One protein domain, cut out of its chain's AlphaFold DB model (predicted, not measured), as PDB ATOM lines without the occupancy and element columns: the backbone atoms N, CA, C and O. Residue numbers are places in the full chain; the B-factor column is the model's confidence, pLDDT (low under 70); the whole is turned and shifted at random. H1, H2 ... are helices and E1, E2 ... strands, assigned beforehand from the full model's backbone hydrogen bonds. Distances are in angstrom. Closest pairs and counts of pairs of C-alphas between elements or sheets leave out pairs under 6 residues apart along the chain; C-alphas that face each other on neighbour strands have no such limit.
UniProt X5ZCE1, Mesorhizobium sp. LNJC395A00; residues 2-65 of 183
ATOM      1  N   LYS A   2      -0.890  28.594-120.835       90.12
ATOM      2  CA  LYS A   2      -1.455  27.860-119.697       90.12
ATOM      3  C   LYS A   2      -2.265  28.811-118.825       90.12
ATOM      4  O   LYS A   2      -1.849  29.952-118.612       90.12
ATOM      5  N   LEU A   3      -3.408  28.359-118.325       94.12
ATOM      6  CA  LEU A   3      -4.315  29.184-117.529       94.12
ATOM      7  C   LEU A   3      -4.635  28.480-116.213       94.12
ATOM      8  O   LEU A   3      -4.961  27.295-116.201       94.12
ATOM      9  N   ASN A   4      -4.543  29.218-115.106       96.00
ATOM     10  CA  ASN A   4      -4.762  28.672-113.771       96.00
ATOM     11  C   ASN A   4      -6.169  28.062-113.642       96.00
ATOM     12  O   ASN A   4      -7.166  28.712-113.971       96.00
ATOM     13  N   GLY A   5      -6.243  26.818-113.171       96.00
ATOM     14  CA  GLY A   5      -7.491  26.074-113.002       96.00
ATOM     15  C   GLY A   5      -8.185  25.694-114.314       96.00
ATOM     16  O   GLY A   5      -9.387  25.427-114.307       96.00
ATOM     17  N   LYS A   6      -7.478  25.714-115.451       97.31
ATOM     18  CA  LYS A   6      -7.996  25.254-116.749       97.31
ATOM     19  C   LYS A   6      -7.340  23.945-117.158       97.31
ATOM     20  O   LYS A   6      -6.217  23.665-116.748       97.31
ATOM     21  N   LEU A   7      -8.062  23.173-117.973       97.31
ATOM     22  CA  LEU A   7      -7.508  22.009-118.656       97.31
ATOM     23  C   LEU A   7      -6.321  22.447-119.506       97.31
ATOM     24  O   LEU A   7      -6.409  23.432-120.240       97.31
ATOM     25  N   ASP A   8      -5.237  21.704-119.368       97.06
ATOM     26  CA  ASP A   8      -3.959  22.005-120.004       97.06
ATOM     27  C   ASP A   8      -3.371  20.764-120.672       97.06
ATOM     28  O   ASP A   8      -2.735  20.882-121.713       97.06
ATOM     29  N   TYR A   9      -3.639  19.577-120.116       97.25
ATOM     30  CA  TYR A   9      -3.117  18.326-120.648       97.25
ATOM     31  C   TYR A   9      -4.129  17.181-120.538       97.25
ATOM     32  O   TYR A   9      -4.978  17.171-119.642       97.25
ATOM     33  N   LEU A  10      -4.018  16.191-121.420       98.00
ATOM     34  CA  LEU A  10      -4.759  14.932-121.337       98.00
ATOM     35  C   LEU A  10      -3.800  13.743-121.394       98.00
ATOM     36  O   LEU A  10      -3.165  13.497-122.415       98.00
ATOM     37  N   GLU A  11      -3.725  12.969-120.314       97.56
ATOM     38  CA  GLU A  11      -2.942  11.732-120.291       97.56
ATOM     39  C   GLU A  11      -3.857  10.521-120.519       97.56
ATOM     40  O   GLU A  11      -4.869  10.342-119.841       97.56
ATOM     41  N   LEU A  12      -3.524   9.690-121.504       98.19
ATOM     42  CA  LEU A  12      -4.304   8.532-121.927       98.19
ATOM     43  C   LEU A  12      -3.529   7.238-121.633       98.19
ATOM     44  O   LEU A  12      -2.361   7.128-122.015       98.19
ATOM     45  N   PRO A  13      -4.154   6.222-121.013       97.69
ATOM     46  CA  PRO A  13      -3.510   4.924-120.883       97.69
ATOM     47  C   PRO A  13      -3.395   4.228-122.237       97.69
ATOM     48  O   PRO A  13      -4.359   4.156-122.999       97.69
ATOM     49  N   ALA A  14      -2.226   3.649-122.497       97.56
ATOM     50  CA  ALA A  14      -1.952   2.817-123.666       97.56
ATOM     51  C   ALA A  14      -1.598   1.367-123.288       97.56
ATOM     52  O   ALA A  14      -1.093   0.618-124.113       97.56
ATOM     53  N   THR A  15      -1.891   0.942-122.056       96.38
ATOM     54  CA  THR A  15      -1.514  -0.376-121.504       96.38
ATOM     55  C   THR A  15      -2.258  -1.565-122.125       96.38
ATOM     56  O   THR A  15      -1.840  -2.707-121.963       96.38
ATOM     57  N   GLY A  16      -3.359  -1.319-122.844       94.19
ATOM     58  CA  GLY A  16      -4.140  -2.355-123.533       94.19
ATOM     59  C   GLY A  16      -3.603  -2.758-124.913       94.19
ATOM     60  O   GLY A  16      -4.179  -3.642-125.545       94.19
ATOM     61  N   ALA A  17      -2.546  -2.108-125.404       93.75
ATOM     62  CA  ALA A  17      -1.941  -2.355-126.711       93.75
ATOM     63  C   ALA A  17      -0.453  -1.952-126.704       93.75
ATOM     64  O   ALA A  17       0.085  -1.541-125.680       93.75
ATOM     65  N   THR A  18       0.239  -2.060-127.842       95.75
ATOM     66  CA  THR A  18       1.581  -1.467-127.970       95.75
ATOM     67  C   THR A  18       1.466   0.018-128.294       95.75
ATOM     68  O   THR A  18       0.586   0.415-129.064       95.75
ATOM     69  N   LEU A  19       2.382   0.839-127.774       97.19
ATOM     70  CA  LEU A  19       2.393   2.281-128.042       97.19
ATOM     71  C   LEU A  19       2.428   2.589-129.552       97.19
ATOM     72  O   LEU A  19       1.693   3.451-130.025       97.19
ATOM     73  N   ASP A  20       3.199   1.823-130.327       97.75
ATOM     74  CA  ASP A  20       3.265   1.968-131.786       97.75
ATOM     75  C   ASP A  20       1.929   1.678-132.480       97.75
ATOM     76  O   ASP A  20       1.567   2.379-133.423       97.75
ATOM     77  N   SER A  21       1.163   0.689-132.005       98.00
ATOM     78  CA  SER A  21      -0.163   0.395-132.568       98.00
ATOM     79  C   SER A  21      -1.166   1.521-132.303       98.00
ATOM     80  O   SER A  21      -1.962   1.855-133.180       98.00
ATOM     81  N   VAL A  22      -1.076   2.158-131.131       98.19
ATOM     82  CA  VAL A  22      -1.890   3.325-130.774       98.19
ATOM     83  C   VAL A  22      -1.525   4.509-131.669       98.19
ATOM     84  O   VAL A  22      -2.408   5.076-132.313       98.19
ATOM     85  N   LYS A  23      -0.231   4.838-131.789       98.38
ATOM     86  CA  LYS A  23       0.244   5.914-132.676       98.38
ATOM     87  C   LYS A  23      -0.190   5.682-134.123       98.38
ATOM     88  O   LYS A  23      -0.751   6.580-134.741       98.38
ATOM     89  N   ALA A  24      -0.010   4.465-134.641       98.62
ATOM     90  CA  ALA A  24      -0.403   4.114-136.004       98.62
ATOM     91  C   ALA A  24      -1.905   4.323-136.251       98.62
ATOM     92  O   ALA A  24      -2.280   4.868-137.290       98.62
ATOM     93  N   PHE A  25      -2.759   3.942-135.296       98.62
ATOM     94  CA  PHE A  25      -4.198   4.176-135.389       98.62
ATOM     95  C   PHE A  25      -4.529   5.671-135.489       98.62
ATOM     96  O   PHE A  25      -5.208   6.081-136.430       98.62
ATOM     97  N   TYR A  26      -4.031   6.493-134.561       98.50
ATOM     98  CA  TYR A  26      -4.349   7.925-134.531       98.50
ATOM     99  C   TYR A  26      -3.736   8.695-135.712       98.50
ATOM    100  O   TYR A  26      -4.400   9.559-136.286       98.50
ATOM    101  N   SER A  27      -2.521   8.345-136.149       98.38
ATOM    102  CA  SER A  27      -1.933   8.903-137.371       98.38
ATOM    103  C   SER A  27      -2.754   8.543-138.612       98.38
ATOM    104  O   SER A  27      -2.992   9.403-139.452       98.38
ATOM    105  N   ALA A  28      -3.238   7.305-138.736       98.69
ATOM    106  CA  ALA A  28      -4.024   6.892-139.899       98.69
ATOM    107  C   ALA A  28      -5.441   7.489-139.907       98.69
ATOM    108  O   ALA A  28      -5.917   7.938-140.948       98.69
ATOM    109  N   ALA A  29      -6.124   7.486-138.762       98.69
ATOM    110  CA  ALA A  29      -7.517   7.915-138.661       98.69
ATOM    111  C   ALA A  29      -7.673   9.443-138.614       98.69
ATOM    112  O   ALA A  29      -8.647   9.974-139.147       98.69
ATOM    113  N   PHE A  30      -6.724  10.145-137.988       98.25
ATOM    114  CA  PHE A  30      -6.852  11.570-137.671       98.25
ATOM    115  C   PHE A  30      -5.645  12.408-138.093       98.25
ATOM    116  O   PHE A  30      -5.645  13.614-137.870       98.25
ATOM    117  N   SER A  31      -4.632  11.805-138.729       97.94
ATOM    118  CA  SER A  31      -3.387  12.489-139.120       97.94
ATOM    119  C   SER A  31      -2.610  13.086-137.942       97.94
ATOM    120  O   SER A  31      -1.874  14.053-138.123       97.94
ATOM    121  N   TRP A  32      -2.751  12.497-136.748       98.31
ATOM    122  CA  TRP A  32      -2.031  12.941-135.556       98.31
ATOM    123  C   TRP A  32      -0.528  12.701-135.660       98.31
ATOM    124  O   TRP A  32      -0.068  11.706-136.242       98.31
ATOM    125  N   SER A  33       0.224  13.602-135.034       97.31
ATOM    126  CA  SER A  33       1.679  13.544-134.912       97.31
ATOM    127  C   SER A  33       2.118  13.337-133.464       97.31
ATOM    128  O   SER A  33       1.400  13.659-132.518       97.31
ATOM    129  N   PHE A  34       3.311  12.766-133.292       98.12
ATOM    130  CA  PHE A  34       3.769  12.267-132.001       98.12
ATOM    131  C   PHE A  34       5.219  12.644-131.711       98.12
ATOM    132  O   PHE A  34       6.050  12.689-132.616       98.12
ATOM    133  N   THR A  35       5.518  12.880-130.433       97.25
ATOM    134  CA  THR A  35       6.883  13.043-129.913       97.25
ATOM    135  C   THR A  35       7.140  12.007-128.826       97.25
ATOM    136  O   THR A  35       6.523  12.059-127.762       97.25
ATOM    137  N   ASP A  36       8.057  11.080-129.087       95.94
ATOM    138  CA  ASP A  36       8.402  10.005-128.156       95.94
ATOM    139  C   ASP A  36       9.387  10.493-127.078       95.94
ATOM    140  O   ASP A  36      10.415  11.101-127.384       95.94
ATOM    141  N   TYR A  37       9.103  10.166-125.815       91.38
ATOM    142  CA  TYR A  37       9.972  10.430-124.657       91.38
ATOM    143  C   TYR A  37      10.441   9.122-124.008       91.38
ATOM    144  O   TYR A  37      10.474   8.980-122.787       91.38
ATOM    145  N   GLY A  38      10.794   8.150-124.844       91.62
ATOM    146  CA  GLY A  38      11.181   6.807-124.427       91.62
ATOM    147  C   GLY A  38      10.218   5.740-124.951       91.62
ATOM    148  O   GLY A  38       9.339   6.036-125.757       91.62
ATOM    149  N   PRO A  39      10.390   4.480-124.522       94.06
ATOM    150  CA  PRO A  39       9.631   3.352-125.063       94.06
ATOM    151  C   PRO A  39       8.168   3.320-124.602       94.06
ATOM    152  O   PRO A  39       7.344   2.659-125.230       94.06
ATOM    153  N   THR A  40       7.852   3.992-123.495       95.62
ATOM    154  CA  THR A  40       6.553   3.893-122.821       95.62
ATOM    155  C   THR A  40       5.737   5.178-122.868       95.62
ATOM    156  O   THR A  40       4.557   5.127-122.543       95.62
ATOM    157  N   TYR A  41       6.303   6.301-123.321       96.00
ATOM    158  CA  TYR A  41       5.598   7.580-123.343       96.00
ATOM    159  C   TYR A  41       5.720   8.304-124.681       96.00
ATOM    160  O   TYR A  41       6.822   8.510-125.192       96.00
ATOM    161  N   SER A  42       4.584   8.757-125.213       97.81
ATOM    162  CA  SER A  42       4.521   9.574-126.426       97.81
ATOM    163  C   SER A  42       3.544  10.725-126.246       97.81
ATOM    164  O   SER A  42       2.373  10.493-125.958       97.81
ATOM    165  N   ALA A  43       3.995  11.953-126.484       97.56
ATOM    166  CA  ALA A  43       3.144  13.139-126.474       97.56
ATOM    167  C   ALA A  43       2.486  13.390-127.839       97.56
ATOM    168  O   ALA A  43       3.027  12.994-128.873       97.56
ATOM    169  N   PHE A  44       1.356  14.087-127.827       97.94
ATOM    170  CA  PHE A  44       0.623  14.617-128.975       97.94
ATOM    171  C   PHE A  44       0.150  16.050-128.674       97.94
ATOM    172  O   PHE A  44       0.067  16.449-127.512       97.94
ATOM    173  N   GLY A  45      -0.174  16.820-129.716       96.88
ATOM    174  CA  GLY A  45      -0.644  18.206-129.602       96.88
ATOM    175  C   GLY A  45      -1.724  18.509-130.633       96.88
ATOM    176  O   GLY A  45      -1.455  19.092-131.678       96.88
ATOM    177  N   GLU A  46      -2.955  18.081-130.354       95.19
ATOM    178  CA  GLU A  46      -4.018  17.943-131.365       95.19
ATOM    179  C   GLU A  46      -5.237  18.803-130.990       95.19
ATOM    180  O   GLU A  46      -6.383  18.358-130.940       95.19
ATOM    181  N   GLY A  47      -4.956  20.062-130.641       93.69
ATOM    182  CA  GLY A  47      -5.908  21.038-130.089       93.69
ATOM    183  C   GLY A  47      -5.870  21.134-128.560       93.69
ATOM    184  O   GLY A  47      -6.098  22.211-128.009       93.69
ATOM    185  N   LEU A  48      -5.510  20.038-127.894       94.56
ATOM    186  CA  LEU A  48      -5.089  19.979-126.495       94.56
ATOM    187  C   LEU A  48      -3.801  19.151-126.440       94.56
ATOM    188  O   LEU A  48      -3.700  18.134-127.134       94.56
ATOM    189  N   ASP A  49      -2.838  19.587-125.634       96.06
ATOM    190  CA  ASP A  49      -1.623  18.810-125.408       96.06
ATOM    191  C   ASP A  49      -1.968  17.544-124.617       96.06
ATOM    192  O   ASP A  49      -2.857  17.524-123.761       96.06
ATOM    193  N   GLY A  50      -1.291  16.447-124.914       97.19
ATOM    194  CA  GLY A  50      -1.572  15.193-124.243       97.19
ATOM    195  C   GLY A  50      -0.519  14.139-124.498       97.19
ATOM    196  O   GLY A  50       0.453  14.361-125.214       97.19
ATOM    197  N   GLY A  51      -0.671  12.984-123.865       97.56
ATOM    198  CA  GLY A  51       0.267  11.889-124.048       97.56
ATOM    199  C   GLY A  51      -0.334  10.530-123.771       97.56
ATOM    200  O   GLY A  51      -1.316  10.400-123.047       97.56
ATOM    201  N   PHE A  52       0.281   9.519-124.364       98.31
ATOM    202  CA  PHE A  52       0.016   8.119-124.099       98.31
ATOM    203  C   PHE A  52       1.070   7.575-123.140       98.31
ATOM    204  O   PHE A  52       2.259   7.704-123.422       98.31
ATOM    205  N   GLN A  53       0.628   6.937-122.056       97.25
ATOM    206  CA  GLN A  53       1.488   6.231-121.104       97.25
ATOM    207  C   GLN A  53       1.208   4.725-121.181       97.25
ATOM    208  O   GLN A  53       0.096   4.264-120.911       97.25
ATOM    209  N   ALA A  54       2.214   3.965-121.605       97.25
ATOM    210  CA  ALA A  54       2.151   2.524-121.827       97.25
ATOM    211  C   ALA A  54       2.802   1.711-120.695       97.25
ATOM    212  O   ALA A  54       2.616   0.495-120.651       97.25
ATOM    213  N   ASP A  55       3.532   2.348-119.773       95.62
ATOM    214  CA  ASP A  55       3.999   1.680-118.560       95.62
ATOM    215  C   ASP A  55       2.820   1.460-117.604       95.62
ATOM    216  O   ASP A  55       2.223   2.413-117.111       95.62
ATOM    217  N   ALA A  56       2.485   0.202-117.317       93.69
ATOM    218  CA  ALA A  56       1.386  -0.143-116.419       93.69
ATOM    219  C   ALA A  56       1.596   0.321-114.967       93.69
ATOM    220  O   ALA A  56       0.615   0.457-114.237       93.69
ATOM    221  N   ALA A  57       2.840   0.562-114.545       92.44
ATOM    222  CA  ALA A  57       3.140   1.107-113.225       92.44
ATOM    223  C   ALA A  57       2.890   2.624-113.141       92.44
ATOM    224  O   ALA A  57       2.619   3.140-112.055       92.44
ATOM    225  N   GLU A  58       2.957   3.335-114.270       90.62
ATOM    226  CA  GLU A  58       2.822   4.797-114.325       90.62
ATOM    227  C   GLU A  58       1.486   5.261-114.918       90.62
ATOM    228  O   GLU A  58       0.990   6.331-114.554       90.62
ATOM    229  N   ALA A  59       0.894   4.465-115.811       94.00
ATOM    230  CA  ALA A  59      -0.305   4.815-116.556       94.00
ATOM    231  C   ALA A  59      -1.504   5.076-115.634       94.00
ATOM    232  O   ALA A  59      -1.741   4.325-114.680       94.00
ATOM    233  N   PRO A  60      -2.322   6.102-115.931       93.38
ATOM    234  CA  PRO A  60      -3.591   6.267-115.243       93.38
ATOM    235  C   PRO A  60      -4.548   5.124-115.615       93.38
ATOM    236  O   PRO A  60      -4.490   4.577-116.709       93.38
ATOM    237  N   ALA A  61      -5.475   4.756-114.730       92.81
ATOM    238  CA  ALA A  61      -6.415   3.664-115.019       92.81
ATOM    239  C   ALA A  61      -7.448   4.017-116.113       92.81
ATOM    240  O   ALA A  61      -8.051   3.137-116.727       92.81
ATOM    241  N   LYS A  62      -7.683   5.312-116.331       96.12
ATOM    242  CA  LYS A  62      -8.625   5.907-117.291       96.12
ATOM    243  C   LYS A  62      -7.976   7.159-117.898       96.12
ATOM    244  O   LYS A  62      -6.966   7.606-117.357       96.12
ATOM    245  N   PRO A  63      -8.528   7.746-118.977       97.75
ATOM    246  CA  PRO A  63      -8.137   9.089-119.403       97.75
ATOM    247  C   PRO A  63      -8.094  10.051-118.213       97.75
ATOM    248  O   PRO A  63      -9.073  10.145-117.475       97.75
ATOM    249  N   LEU A  64      -6.961  10.723-118.032       98.38
ATOM    250  CA  LEU A  64      -6.671  11.610-116.915       98.38
ATOM    251  C   LEU A  64      -6.580  13.051-117.433       98.38
ATOM    252  O   LEU A  64      -5.554  13.443-118.001       98.38
ATOM    253  N   PRO A  65      -7.638  13.855-117.256       98.38
ATOM    254  CA  PRO A  65      -7.570  15.284-117.501       98.38
ATOM    255  C   PRO A  65      -6.638  15.942-116.482       98.38
ATOM    256  O   PRO A  65      -6.727  15.686-115.278       98.38
TER     257      PRO A  65
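What this domain is: This is residues 2 to 65 of the 183 residues of a protein of Mesorhizobium sp. LNJC395A00 (UniProt X5ZCE1). A small sheet of three strands, E1, E3 and E2, has one helix, H1, near one end, which only grazes it with residues 19 to 23. At the sheet's two edges, short pairings continue it: the last residues, 64 to 65, fold back beside E1, and residues 35 to 36 pair with E2. The printed part has 64 residues, with the named elements in the order E1, H1, E2, E3; under half of the residues are in them, and the class is mixed, helices and strands. The sheet's order is E1, E3, E2, and it is mixed. The whole is compact, with a radius of gyration of the C-alphas of 11.7 A and spans of 34 by 29 by 19 A.

Where its parts are: E1, residues 7 to 13, begins at C-alpha 7 (-7.508, 22.009, -118.656) and is 17.7 A long. E3 is residues 49 to 53, 13.7 A, and ends at C-alpha 53 (1.488, 6.231, -121.104). E2 is residues 41 to 45, 13.8 A. H1, residues 19 to 30, is 16.3 A long.

How they stand to each other: E3 is the inner strand. E1 is its parallel neighbour at 22 degrees, with N 12 and O 51 2.8 A apart, within hydrogen-bond range. E2 and E3 form an antiparallel hairpin at 159 degrees, with N 44 and O 50 2.8 A apart, also within range. H1 is on the sheet but only grazes it; its closest C-alphas to E3 are those of Leu 19 and Phe 52, 7.4 A. Every O i to N i+4 pair in H1 is within hydrogen-bond range.

The domain as a whole: The C-alphas of Asn 4 and Ser 21, the two farthest apart, are 34.3 A apart. The printed part has no cut, and no link is long. Residues 54 to 65 hold no named element. The mean pLDDT of the printed part is 96.4, and no printed residue is under 70.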